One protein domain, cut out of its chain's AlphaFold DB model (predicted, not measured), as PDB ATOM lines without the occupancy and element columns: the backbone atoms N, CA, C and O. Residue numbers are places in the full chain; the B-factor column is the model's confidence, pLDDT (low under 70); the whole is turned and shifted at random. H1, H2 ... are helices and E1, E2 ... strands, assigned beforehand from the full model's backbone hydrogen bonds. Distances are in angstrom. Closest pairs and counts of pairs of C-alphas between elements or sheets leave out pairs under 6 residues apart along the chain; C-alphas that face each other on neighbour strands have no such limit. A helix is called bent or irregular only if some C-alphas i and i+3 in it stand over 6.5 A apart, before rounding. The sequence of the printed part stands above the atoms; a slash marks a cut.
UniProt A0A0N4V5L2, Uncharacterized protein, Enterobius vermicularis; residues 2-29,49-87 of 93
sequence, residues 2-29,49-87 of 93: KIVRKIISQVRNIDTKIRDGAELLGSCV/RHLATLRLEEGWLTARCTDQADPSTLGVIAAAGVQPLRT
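Overview. This is residues 2 to 29 and 49 to 87 of the 93 residues of an uncharacterized protein of Enterobius vermicularis (UniProt A0A0N4V5L2). Look first for a small head, in which the hairpin of strands E1 and E2 has the short helix H2 near it, with residues 73 to 78 coming close to both strands; then look for H1, one long helix, which sticks out free as an arm and makes much of the length. The last printed residues come back to the hairpin, where residues 85 to 86 pair with residues 64 to 65 of E2. The printed part has 67 residues, with two named helices and two named strands in the order H1, E1, E2, H2; the sheet, in the order E1, E2, is antiparallel, and the class is mixed, helices and strands. The whole is only just extended, close to loose, with a radius of gyration of the C-alphas of 16.4 A, and it spans 53 by 28 by 22 A.

Arrangement. Begin at the sheet, where E1, residues 52 to 57, and E2, residues 60 to 65, form a hairpin and are antiparallel, with 159 degrees between their directions. C-alphas 54 and 63 face each other at 4.5 A. Check N 55 and O 62, 2.9 A apart, and N 62 and O 55, 2.7 A apart; both pairs are within hydrogen-bond range. Beyond the named strands, residues 85 to 86 pair with residues 64 to 65 of E2, parallel. Now go to H2, residues 71 to 79: its closest C-alphas to E2 are those of Ile 77 and Ala 63, 6.9 A apart, and to E1 those of Thr 73 and Ala 52, 7.5 A apart. H1, residues 2 to 27, is apart from E2 and from H2. In H1 and H2 every O i to N i+4 pair is within hydrogen-bond range.

Along the chain. Find C-alpha 52 at (32.263, -6.064, -43.456); from there E1 runs 15.6 A to C-alpha 57. E2 starts at C-alpha 60 and runs 16.6 A to C-alpha 65. H2 runs 12.1 A from C-alpha 71 to C-alpha 79, at (24.528, -18.211, -44.489). For H1, go to C-alpha 2 at (2.889, -41.814, -46.738); from there the helix, which is not bent, runs 37.9 A to C-alpha 27.

Size, cuts and confidence. The two C-alphas farthest apart are those of Lys 2 and Arg 49, at 54.5 A. Residues 2 to 29 stand free, and the body without them spans 27 by 18 by 13 A. The link from H1 to E1 is across the cut: residues 30 to 48 are not printed, and C-alphas 29 and 49 are 26.3 A apart. The links from E1 to E2 and from E2 to H2 are tight. The mean pLDDT of the printed part is 75.9; look for values under 70 at residues 21 to 29 and residue 49.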
ATOM      1  N   LYS A   2       1.488 -41.354 -46.930       72.56
ATOM      2  CA  LYS A   2       2.889 -41.814 -46.738       72.56
ATOM      3  C   LYS A   2       3.963 -40.780 -47.131       72.56
ATOM      4  O   LYS A   2       4.976 -40.674 -46.451       72.56
ATOM      5  N   ILE A   3       3.717 -39.995 -48.182       79.81
ATOM      6  CA  ILE A   3       4.663 -38.987 -48.701       79.81
ATOM      7  C   ILE A   3       4.873 -37.845 -47.698       79.81
ATOM      8  O   ILE A   3       6.008 -37.513 -47.375       79.81
ATOM      9  N   VAL A   4       3.787 -37.321 -47.121       79.56
ATOM     10  CA  VAL A   4       3.837 -36.238 -46.125       79.56
ATOM     11  C   VAL A   4       4.646 -36.651 -44.891       79.56
ATOM     12  O   VAL A   4       5.494 -35.895 -44.431       79.56
ATOM     13  N   ARG A   5       4.477 -37.890 -44.402       81.81
ATOM     14  CA  ARG A   5       5.289 -38.414 -43.287       81.81
ATOM     15  C   ARG A   5       6.775 -38.501 -43.634       81.81
ATOM     16  O   ARG A   5       7.611 -38.216 -42.783       81.81
ATOM     17  N   LYS A   6       7.104 -38.869 -44.877       83.88
ATOM     18  CA  LYS A   6       8.493 -38.952 -45.347       83.88
ATOM     19  C   LYS A   6       9.144 -37.567 -45.378       83.88
ATOM     20  O   LYS A   6      10.239 -37.421 -44.845       83.88
ATOM     21  N   ILE A   7       8.435 -36.561 -45.897       84.69
ATOM     22  CA  ILE A   7       8.885 -35.160 -45.916       84.69
ATOM     23  C   ILE A   7       9.107 -34.645 -44.491       84.69
ATOM     24  O   ILE A   7      10.191 -34.160 -44.186       84.69
ATOM     25  N   ILE A   8       8.138 -34.840 -43.589       87.12
ATOM     26  CA  ILE A   8       8.266 -34.436 -42.179       87.12
ATOM     27  C   ILE A   8       9.491 -35.095 -41.526       87.12
ATOM     28  O   ILE A   8      10.217 -34.436 -40.784       87.12
ATOM     29  N   SER A   9       9.759 -36.372 -41.819       85.56
ATOM     30  CA  SER A   9      10.938 -37.054 -41.270       85.56
ATOM     31  C   SER A   9      12.256 -36.476 -41.795       85.56
ATOM     32  O   SER A   9      13.215 -36.376 -41.036       85.56
ATOM     33  N   GLN A  10      12.304 -36.058 -43.064       85.19
ATOM     34  CA  GLN A  10      13.512 -35.469 -43.642       85.19
ATOM     35  C   GLN A  10      13.779 -34.071 -43.098       85.19
ATOM     36  O   GLN A  10      14.918 -33.772 -42.758       85.19
ATOM     37  N   VAL A  11      12.735 -33.257 -42.933       84.38
ATOM     38  CA  VAL A  11      12.854 -31.927 -42.318       84.38
ATOM     39  C   VAL A  11      13.379 -32.041 -40.886       84.38
ATOM     40  O   VAL A  11      14.324 -31.345 -40.534       84.38
ATOM     41  N   ARG A  12      12.850 -32.979 -40.087       83.50
ATOM     42  CA  ARG A  12      13.352 -33.232 -38.724       83.50
ATOM     43  C   ARG A  12      14.809 -33.695 -38.703       83.50
ATOM     44  O   ARG A  12      15.562 -33.287 -37.829       83.50
ATOM     45  N   ASN A  13      15.214 -34.532 -39.658       86.62
ATOM     46  CA  ASN A  13      16.596 -35.010 -39.751       86.62
ATOM     47  C   ASN A  13      17.568 -33.856 -40.056       86.62
ATOM     48  O   ASN A  13      18.601 -33.734 -39.407       86.62
ATOM     49  N   ILE A  14      17.206 -32.972 -40.989       82.75
ATOM     50  CA  ILE A  14      18.009 -31.787 -41.324       82.75
ATOM     51  C   ILE A  14      18.117 -30.841 -40.121       82.75
ATOM     52  O   ILE A  14      19.216 -30.430 -39.772       82.75
ATOM     53  N   ASP A  15      16.999 -30.550 -39.461       81.56
ATOM     54  CA  ASP A  15      16.941 -29.703 -38.263       81.56
ATOM     55  C   ASP A  15      17.814 -30.247 -37.115       81.56
ATOM     56  O   ASP A  15      18.547 -29.487 -36.486       81.56
ATOM     57  N   THR A  16      17.828 -31.570 -36.916       81.38
ATOM     58  CA  THR A  16      18.706 -32.212 -35.921       81.38
ATOM     59  C   THR A  16      20.181 -31.993 -36.267       81.38
ATOM     60  O   THR A  16      20.938 -31.505 -35.440       81.38
ATOM     61  N   LYS A  17      20.581 -32.233 -37.523       80.62
ATOM     62  CA  LYS A  17      21.973 -32.035 -37.967       80.62
ATOM     63  C   LYS A  17      22.451 -30.589 -37.846       80.62
ATOM     64  O   LYS A  17      23.623 -30.361 -37.564       80.62
ATOM     65  N   ILE A  18      21.565 -29.622 -38.091       73.38
ATOM     66  CA  ILE A  18      21.882 -28.197 -37.937       73.38
ATOM     67  C   ILE A  18      22.132 -27.871 -36.460       73.38
ATOM     68  O   ILE A  18      23.108 -27.189 -36.158       73.38
ATOM     69  N   ARG A  19      21.299 -28.382 -35.541       73.00
ATOM     70  CA  ARG A  19      21.504 -28.187 -34.096       73.00
ATOM     71  C   ARG A  19      22.772 -28.857 -33.592       73.00
ATOM     72  O   ARG A  19      23.538 -28.194 -32.907       73.00
ATOM     73  N   ASP A  20      23.027 -30.101 -33.991       77.44
ATOM     74  CA  ASP A  20      24.243 -30.825 -33.605       77.44
ATOM     75  C   ASP A  20      25.501 -30.078 -34.088       77.44
ATOM     76  O   ASP A  20      26.481 -29.935 -33.359       77.44
ATOM     77  N   GLY A  21      25.463 -29.536 -35.312       65.38
ATOM     78  CA  GLY A  21      26.540 -28.702 -35.850       65.38
ATOM     79  C   GLY A  21      26.719 -27.380 -35.095       65.38
ATOM     80  O   GLY A  21      27.849 -26.959 -34.862       65.38
ATOM     81  N   ALA A  22      25.625 -26.737 -34.682       63.88
ATOM     82  CA  ALA A  22      25.670 -25.507 -33.895       63.88
ATOM     83  C   ALA A  22      26.194 -25.744 -32.468       63.88
ATOM     84  O   ALA A  22      26.965 -24.929 -31.966       63.88
ATOM     85  N   GLU A  23      25.832 -26.862 -31.835       62.78
ATOM     86  CA  GLU A  23      26.355 -27.267 -30.525       62.78
ATOM     87  C   GLU A  23      27.861 -27.543 -30.595       62.78
ATOM     88  O   GLU A  23      28.619 -27.038 -29.767       62.78
ATOM     89  N   LEU A  24      28.321 -28.238 -31.641       56.47
ATOM     90  CA  LEU A  24      29.747 -28.445 -31.902       56.47
ATOM     91  C   LEU A  24      30.497 -27.116 -32.075       56.47
ATOM     92  O   LEU A  24      31.549 -26.926 -31.467       56.47
ATOM     93  N   LEU A  25      29.946 -26.165 -32.832       55.66
ATOM     94  CA  LEU A  25      30.550 -24.837 -33.000       55.66
ATOM     95  C   LEU A  25      30.546 -24.015 -31.701       55.66
ATOM     96  O   LEU A  25      31.535 -23.346 -31.414       55.66
ATOM     97  N   GLY A  26      29.483 -24.101 -30.897       52.16
ATOM     98  CA  GLY A  26      29.403 -23.461 -29.581       52.16
ATOM     99  C   GLY A  26      30.391 -24.053 -28.575       52.16
ATOM    100  O   GLY A  26      30.992 -23.318 -27.798       52.16
ATOM    101  N   SER A  27      30.637 -25.364 -28.636       51.06
ATOM    102  CA  SER A  27      31.614 -26.051 -27.782       51.06
ATOM    103  C   SER A  27      33.078 -25.758 -28.143       51.06
ATOM    104  O   SER A  27      33.956 -25.894 -27.294       51.06
ATOM    105  N   CYS A  28      33.349 -25.291 -29.369       43.94
ATOM    106  CA  CYS A  28      34.671 -24.809 -29.785       43.94
ATOM    107  C   CYS A  28      34.993 -23.391 -29.280       43.94
ATOM    108  O   CYS A  28      36.130 -22.945 -29.421       43.94
ATOM    109  N   VAL A  29      34.022 -22.684 -28.692       44.28
ATOM    110  CA  VAL A  29      34.205 -21.346 -28.117       44.28
ATOM    111  C   VAL A  29      33.986 -21.435 -26.611       44.28
ATOM    112  O   VAL A  29      32.948 -21.054 -26.077       44.28
ATOM    113  N   ARG A  49      41.470  -2.660 -44.706       65.62
ATOM    114  CA  ARG A  49      40.166  -2.144 -45.135       65.62
ATOM    115  C   ARG A  49      39.049  -2.944 -44.479       65.62
ATOM    116  O   ARG A  49      38.904  -4.139 -44.726       65.62
ATOM    117  N   HIS A  50      38.218  -2.265 -43.699       71.31
ATOM    118  CA  HIS A  50      37.001  -2.843 -43.144       71.31
ATOM    119  C   HIS A  50      35.921  -2.964 -44.222       71.31
ATOM    120  O   HIS A  50      35.256  -1.992 -44.571       71.31
ATOM    121  N   LEU A  51      35.757  -4.165 -44.773       78.56
ATOM    122  CA  LEU A  51      34.771  -4.429 -45.829       78.56
ATOM    123  C   LEU A  51      33.436  -4.934 -45.282       78.56
ATOM    124  O   LEU A  51      32.388  -4.691 -45.876       78.56
ATOM    125  N   ALA A  52      33.459  -5.606 -44.136       77.44
ATOM    126  CA  ALA A  52      32.263  -6.064 -43.456       77.44
ATOM    127  C   ALA A  52      32.456  -6.083 -41.940       77.44
ATOM    128  O   ALA A  52      33.573  -6.084 -41.422       77.44
ATOM    129  N   THR A  53      31.347  -6.076 -41.217       79.81
ATOM    130  CA  THR A  53      31.298  -6.127 -39.760       79.81
ATOM    131  C   THR A  53      30.092  -6.950 -39.343       79.81
ATOM    132  O   THR A  53      28.998  -6.755 -39.870       79.81
ATOM    133  N   LEU A  54      30.294  -7.848 -38.384       79.31
ATOM    134  CA  LEU A  54      29.253  -8.629 -37.726       79.31
ATOM    135  C   LEU A  54      29.202  -8.204 -36.259       79.31
ATOM    136  O   LEU A  54      30.249  -8.059 -35.629       79.31
ATOM    137  N   ARG A  55      28.007  -7.969 -35.721       78.12
ATOM    138  CA  ARG A  55      27.795  -7.568 -34.324       78.12
ATOM    139  C   ARG A  55      26.639  -8.340 -33.723       78.12
ATOM    140  O   ARG A  55      25.680  -8.642 -34.414       78.12
ATOM    141  N   LEU A  56      26.729  -8.639 -32.433       80.31
ATOM    142  CA  LEU A  56      25.601  -9.142 -31.659       80.31
ATOM    143  C   LEU A  56      24.981  -7.949 -30.919       80.31
ATOM    144  O   LEU A  56      25.559  -7.454 -29.955       80.31
ATOM    145  N   GLU A  57      23.841  -7.460 -31.397       76.75
ATOM    146  CA  GLU A  57      23.114  -6.317 -30.835       76.75
ATOM    147  C   GLU A  57      21.786  -6.830 -30.261       76.75
ATOM    148  O   GLU A  57      21.000  -7.455 -30.966       76.75
ATOM    149  N   GLU A  58      21.554  -6.626 -28.959       78.38
ATOM    150  CA  GLU A  58      20.304  -7.019 -28.275       78.38
ATOM    151  C   GLU A  58      19.914  -8.506 -28.448       78.38
ATOM    152  O   GLU A  58      18.738  -8.864 -28.482       78.38
ATOM    153  N   GLY A  59      20.912  -9.392 -28.559       81.19
ATOM    154  CA  GLY A  59      20.705 -10.830 -28.775       81.19
ATOM    155  C   GLY A  59      20.495 -11.235 -30.239       81.19
ATOM    156  O   GLY A  59      20.274 -12.413 -30.513       81.19
ATOM    157  N   TRP A  60      20.613 -10.295 -31.180       77.50
ATOM    158  CA  TRP A  60      20.479 -10.522 -32.616       77.50
ATOM    159  C   TRP A  60      21.802 -10.291 -33.337       77.50
ATOM    160  O   TRP A  60      22.504  -9.314 -33.081       77.50
ATOM    161  N   LEU A  61      22.150 -11.187 -34.259       78.56
ATOM    162  CA  LEU A  61      23.320 -10.996 -35.107       78.56
ATOM    163  C   LEU A  61      22.964  -9.998 -36.219       78.56
ATOM    164  O   LEU A  61      22.057 -10.235 -37.014       78.56
ATOM    165  N   THR A  62      23.674  -8.877 -36.272       81.69
ATOM    166  CA  THR A  62      23.560  -7.844 -37.299       81.69
ATOM    167  C   THR A  62      24.829  -7.812 -38.137       81.69
ATOM    168  O   THR A  62      25.926  -8.124 -37.671       81.69
ATOM    169  N   ALA A  63      24.683  -7.461 -39.413       83.56
ATOM    170  CA  ALA A  63      25.803  -7.387 -40.334       83.56
ATOM    171  C   ALA A  63      25.749  -6.096 -41.138       83.56
ATOM    172  O   ALA A  63      24.692  -5.695 -41.626       83.56
ATOM    173  N   ARG A  64      26.907  -5.465 -41.303       83.00
ATOM    174  CA  ARG A  64      27.102  -4.293 -42.154       83.00
ATOM    175  C   ARG A  64      28.210  -4.581 -43.151       83.00
ATOM    176  O   ARG A  64      29.214  -5.186 -42.784       83.00
ATOM    177  N   CYS A  65      28.040  -4.163 -44.396       81.69
ATOM    178  CA  CYS A  65      29.053  -4.327 -45.434       81.69
ATOM    179  C   CYS A  65      29.201  -3.062 -46.275       81.69
ATOM    180  O   CYS A  65      28.233  -2.339 -46.511       81.69
ATOM    181  N   THR A  66      30.416  -2.806 -46.747       81.56
ATOM    182  CA  THR A  66      30.668  -1.779 -47.757       81.56
ATOM    183  C   THR A  66      30.391  -2.339 -49.150       81.56
ATOM    184  O   THR A  66      30.362  -3.554 -49.356       81.56
ATOM    185  N   ASP A  67      30.239  -1.464 -50.145       80.00
ATOM    186  CA  ASP A  67      30.073  -1.887 -51.546       80.00
ATOM    187  C   ASP A  67      31.307  -2.609 -52.117       80.00
ATOM    188  O   ASP A  67      31.233  -3.214 -53.185       80.00
ATOM    189  N   GLN A  68      32.439  -2.554 -51.410       78.88
ATOM    190  CA  GLN A  68      33.670  -3.257 -51.764       78.88
ATOM    191  C   GLN A  68      33.768  -4.654 -51.130       78.88
ATOM    192  O   GLN A  68      34.750  -5.351 -51.375       78.88
ATOM    193  N   ALA A  69      32.784  -5.072 -50.324       80.31
ATOM    194  CA  ALA A  69      32.726  -6.430 -49.800       80.31
ATOM    195  C   ALA A  69      32.591  -7.437 -50.945       80.31
ATOM    196  O   ALA A  69      31.706  -7.329 -51.798       80.31
ATOM    197  N   ASP A  70      33.472  -8.431 -50.959       83.06
ATOM    198  CA  ASP A  70      33.444  -9.457 -51.984       83.06
ATOM    199  C   ASP A  70      32.191 -10.356 -51.833       83.06
ATOM    200  O   ASP A  70      31.637 -10.505 -50.736       83.06
ATOM    201  N   PRO A  71      31.727 -10.993 -52.922       78.12
ATOM    202  CA  PRO A  71      30.534 -11.836 -52.882       78.12
ATOM    203  C   PRO A  71      30.613 -13.007 -51.894       78.12
ATOM    204  O   PRO A  71      29.573 -13.456 -51.413       78.12
ATOM    205  N   SER A  72      31.815 -13.508 -51.576       80.38
ATOM    206  CA  SER A  72      31.975 -14.609 -50.622       80.38
ATOM    207  C   SER A  72      31.737 -14.140 -49.187       80.38
ATOM    208  O   SER A  72      31.018 -14.812 -48.450       80.38
ATOM    209  N   THR A  73      32.188 -12.933 -48.833       77.88
ATOM    210  CA  THR A  73      31.860 -12.272 -47.560       77.88
ATOM    211  C   THR A  73      30.349 -12.089 -47.395       77.88
ATOM    212  O   THR A  73      29.789 -12.422 -46.350       77.88
ATOM    213  N   LEU A  74      29.650 -11.635 -48.441       75.75
ATOM    214  CA  LEU A  74      28.184 -11.520 -48.418       75.75
ATOM    215  C   LEU A  74      27.498 -12.885 -48.272       75.75
ATOM    216  O   LEU A  74      26.508 -13.002 -47.550       75.75
ATOM    217  N   GLY A  75      28.029 -13.913 -48.935       73.50
ATOM    218  CA  GLY A  75      27.529 -15.283 -48.847       73.50
ATOM    219  C   GLY A  75      27.657 -15.874 -47.445       73.50
ATOM    220  O   GLY A  75      26.708 -16.483 -46.955       73.50
ATOM    221  N   VAL A  76      28.787 -15.648 -46.771       77.81
ATOM    222  CA  VAL A  76      29.007 -16.088 -45.383       77.81
ATOM    223  C   VAL A  76      28.037 -15.393 -44.427       77.81
ATOM    224  O   VAL A  76      27.427 -16.054 -43.589       77.81
ATOM    225  N   ILE A  77      27.825 -14.084 -44.589       78.88
ATOM    226  CA  ILE A  77      26.867 -13.327 -43.770       78.88
ATOM    227  C   ILE A  77      25.436 -13.845 -43.977       78.88
ATOM    228  O   ILE A  77      24.721 -14.098 -43.007       78.88
ATOM    229  N   ALA A  78      25.029 -14.060 -45.231       77.94
ATOM    230  CA  ALA A  78      23.707 -14.593 -45.547       77.94
ATOM    231  C   ALA A  78      23.510 -16.022 -45.007       77.94
ATOM    232  O   ALA A  78      22.432 -16.353 -44.515       77.94
ATOM    233  N   ALA A  79      24.551 -16.860 -45.048       75.56
ATOM    234  CA  ALA A  79      24.528 -18.211 -44.489       75.56
ATOM    235  C   ALA A  79      24.378 -18.222 -42.959       75.56
ATOM    236  O   ALA A  79      23.811 -19.165 -42.413       75.56
ATOM    237  N   ALA A  80      24.809 -17.157 -42.275       71.69
ATOM    238  CA  ALA A  80      24.571 -16.950 -40.847       71.69
ATOM    239  C   ALA A  80      23.126 -16.505 -40.524       71.69
ATOM    240  O   ALA A  80      22.812 -16.229 -39.369       71.69
ATOM    241  N   GLY A  81      22.240 -16.427 -41.526       73.56
ATOM    242  CA  GLY A  81      20.842 -16.027 -41.351       73.56
ATOM    243  C   GLY A  81      20.651 -14.522 -41.170       73.56
ATOM    244  O   GLY A  81      19.576 -14.088 -40.762       73.56
ATOM    245  N   VAL A  82      21.678 -13.725 -41.476       81.31
ATOM    246  CA  VAL A  82      21.661 -12.270 -41.318       81.31
ATOM    247  C   VAL A  82      21.598 -11.610 -42.683       81.31
ATOM    248  O   VAL A  82      22.375 -11.928 -43.581       81.31
ATOM    249  N   GLN A  83      20.686 -10.655 -42.844       76.25
ATOM    250  CA  GLN A  83      20.667  -9.818 -44.033       76.25
ATOM    251  C   GLN A  83      21.692  -8.683 -43.863       76.25
ATOM    252  O   GLN A  83      21.532  -7.865 -42.956       76.25
ATOM    253  N   PRO A  84      22.746  -8.613 -44.698       77.25
ATOM    254  CA  PRO A  84      23.730  -7.547 -44.591       77.25
ATOM    255  C   PRO A  84      23.106  -6.202 -44.961       77.25
ATOM    256  O   PRO A  84      22.551  -6.039 -46.052       77.25
ATOM    257  N   LEU A  85      23.240  -5.221 -44.072       80.69
ATOM    258  CA  LEU A  85      22.932  -3.834 -44.378       80.69
ATOM    259  C   LEU A  85      24.116  -3.218 -45.119       80.69
ATOM    260  O   LEU A  85      25.241  -3.209 -44.617       80.69
ATOM    261  N   ARG A  86      23.862  -2.656 -46.299       78.31
ATOM    262  CA  ARG A  86      24.892  -1.892 -46.995       78.31
ATOM    263  C   ARG A  86      25.110  -0.563 -46.298       78.31
ATOM    264  O   ARG A  86      24.176   0.214 -46.119       78.31
ATOM    265  N   THR A  87      26.352  -0.305 -45.939       71.25
ATOM    266  CA  THR A  87      26.813   1.005 -45.508       71.25
ATOM    267  C   THR A  87      27.645   1.587 -46.633       71.25
ATOM    268  O   THR A  87      28.699   1.043 -46.971       71.25
TER     269      THR A  87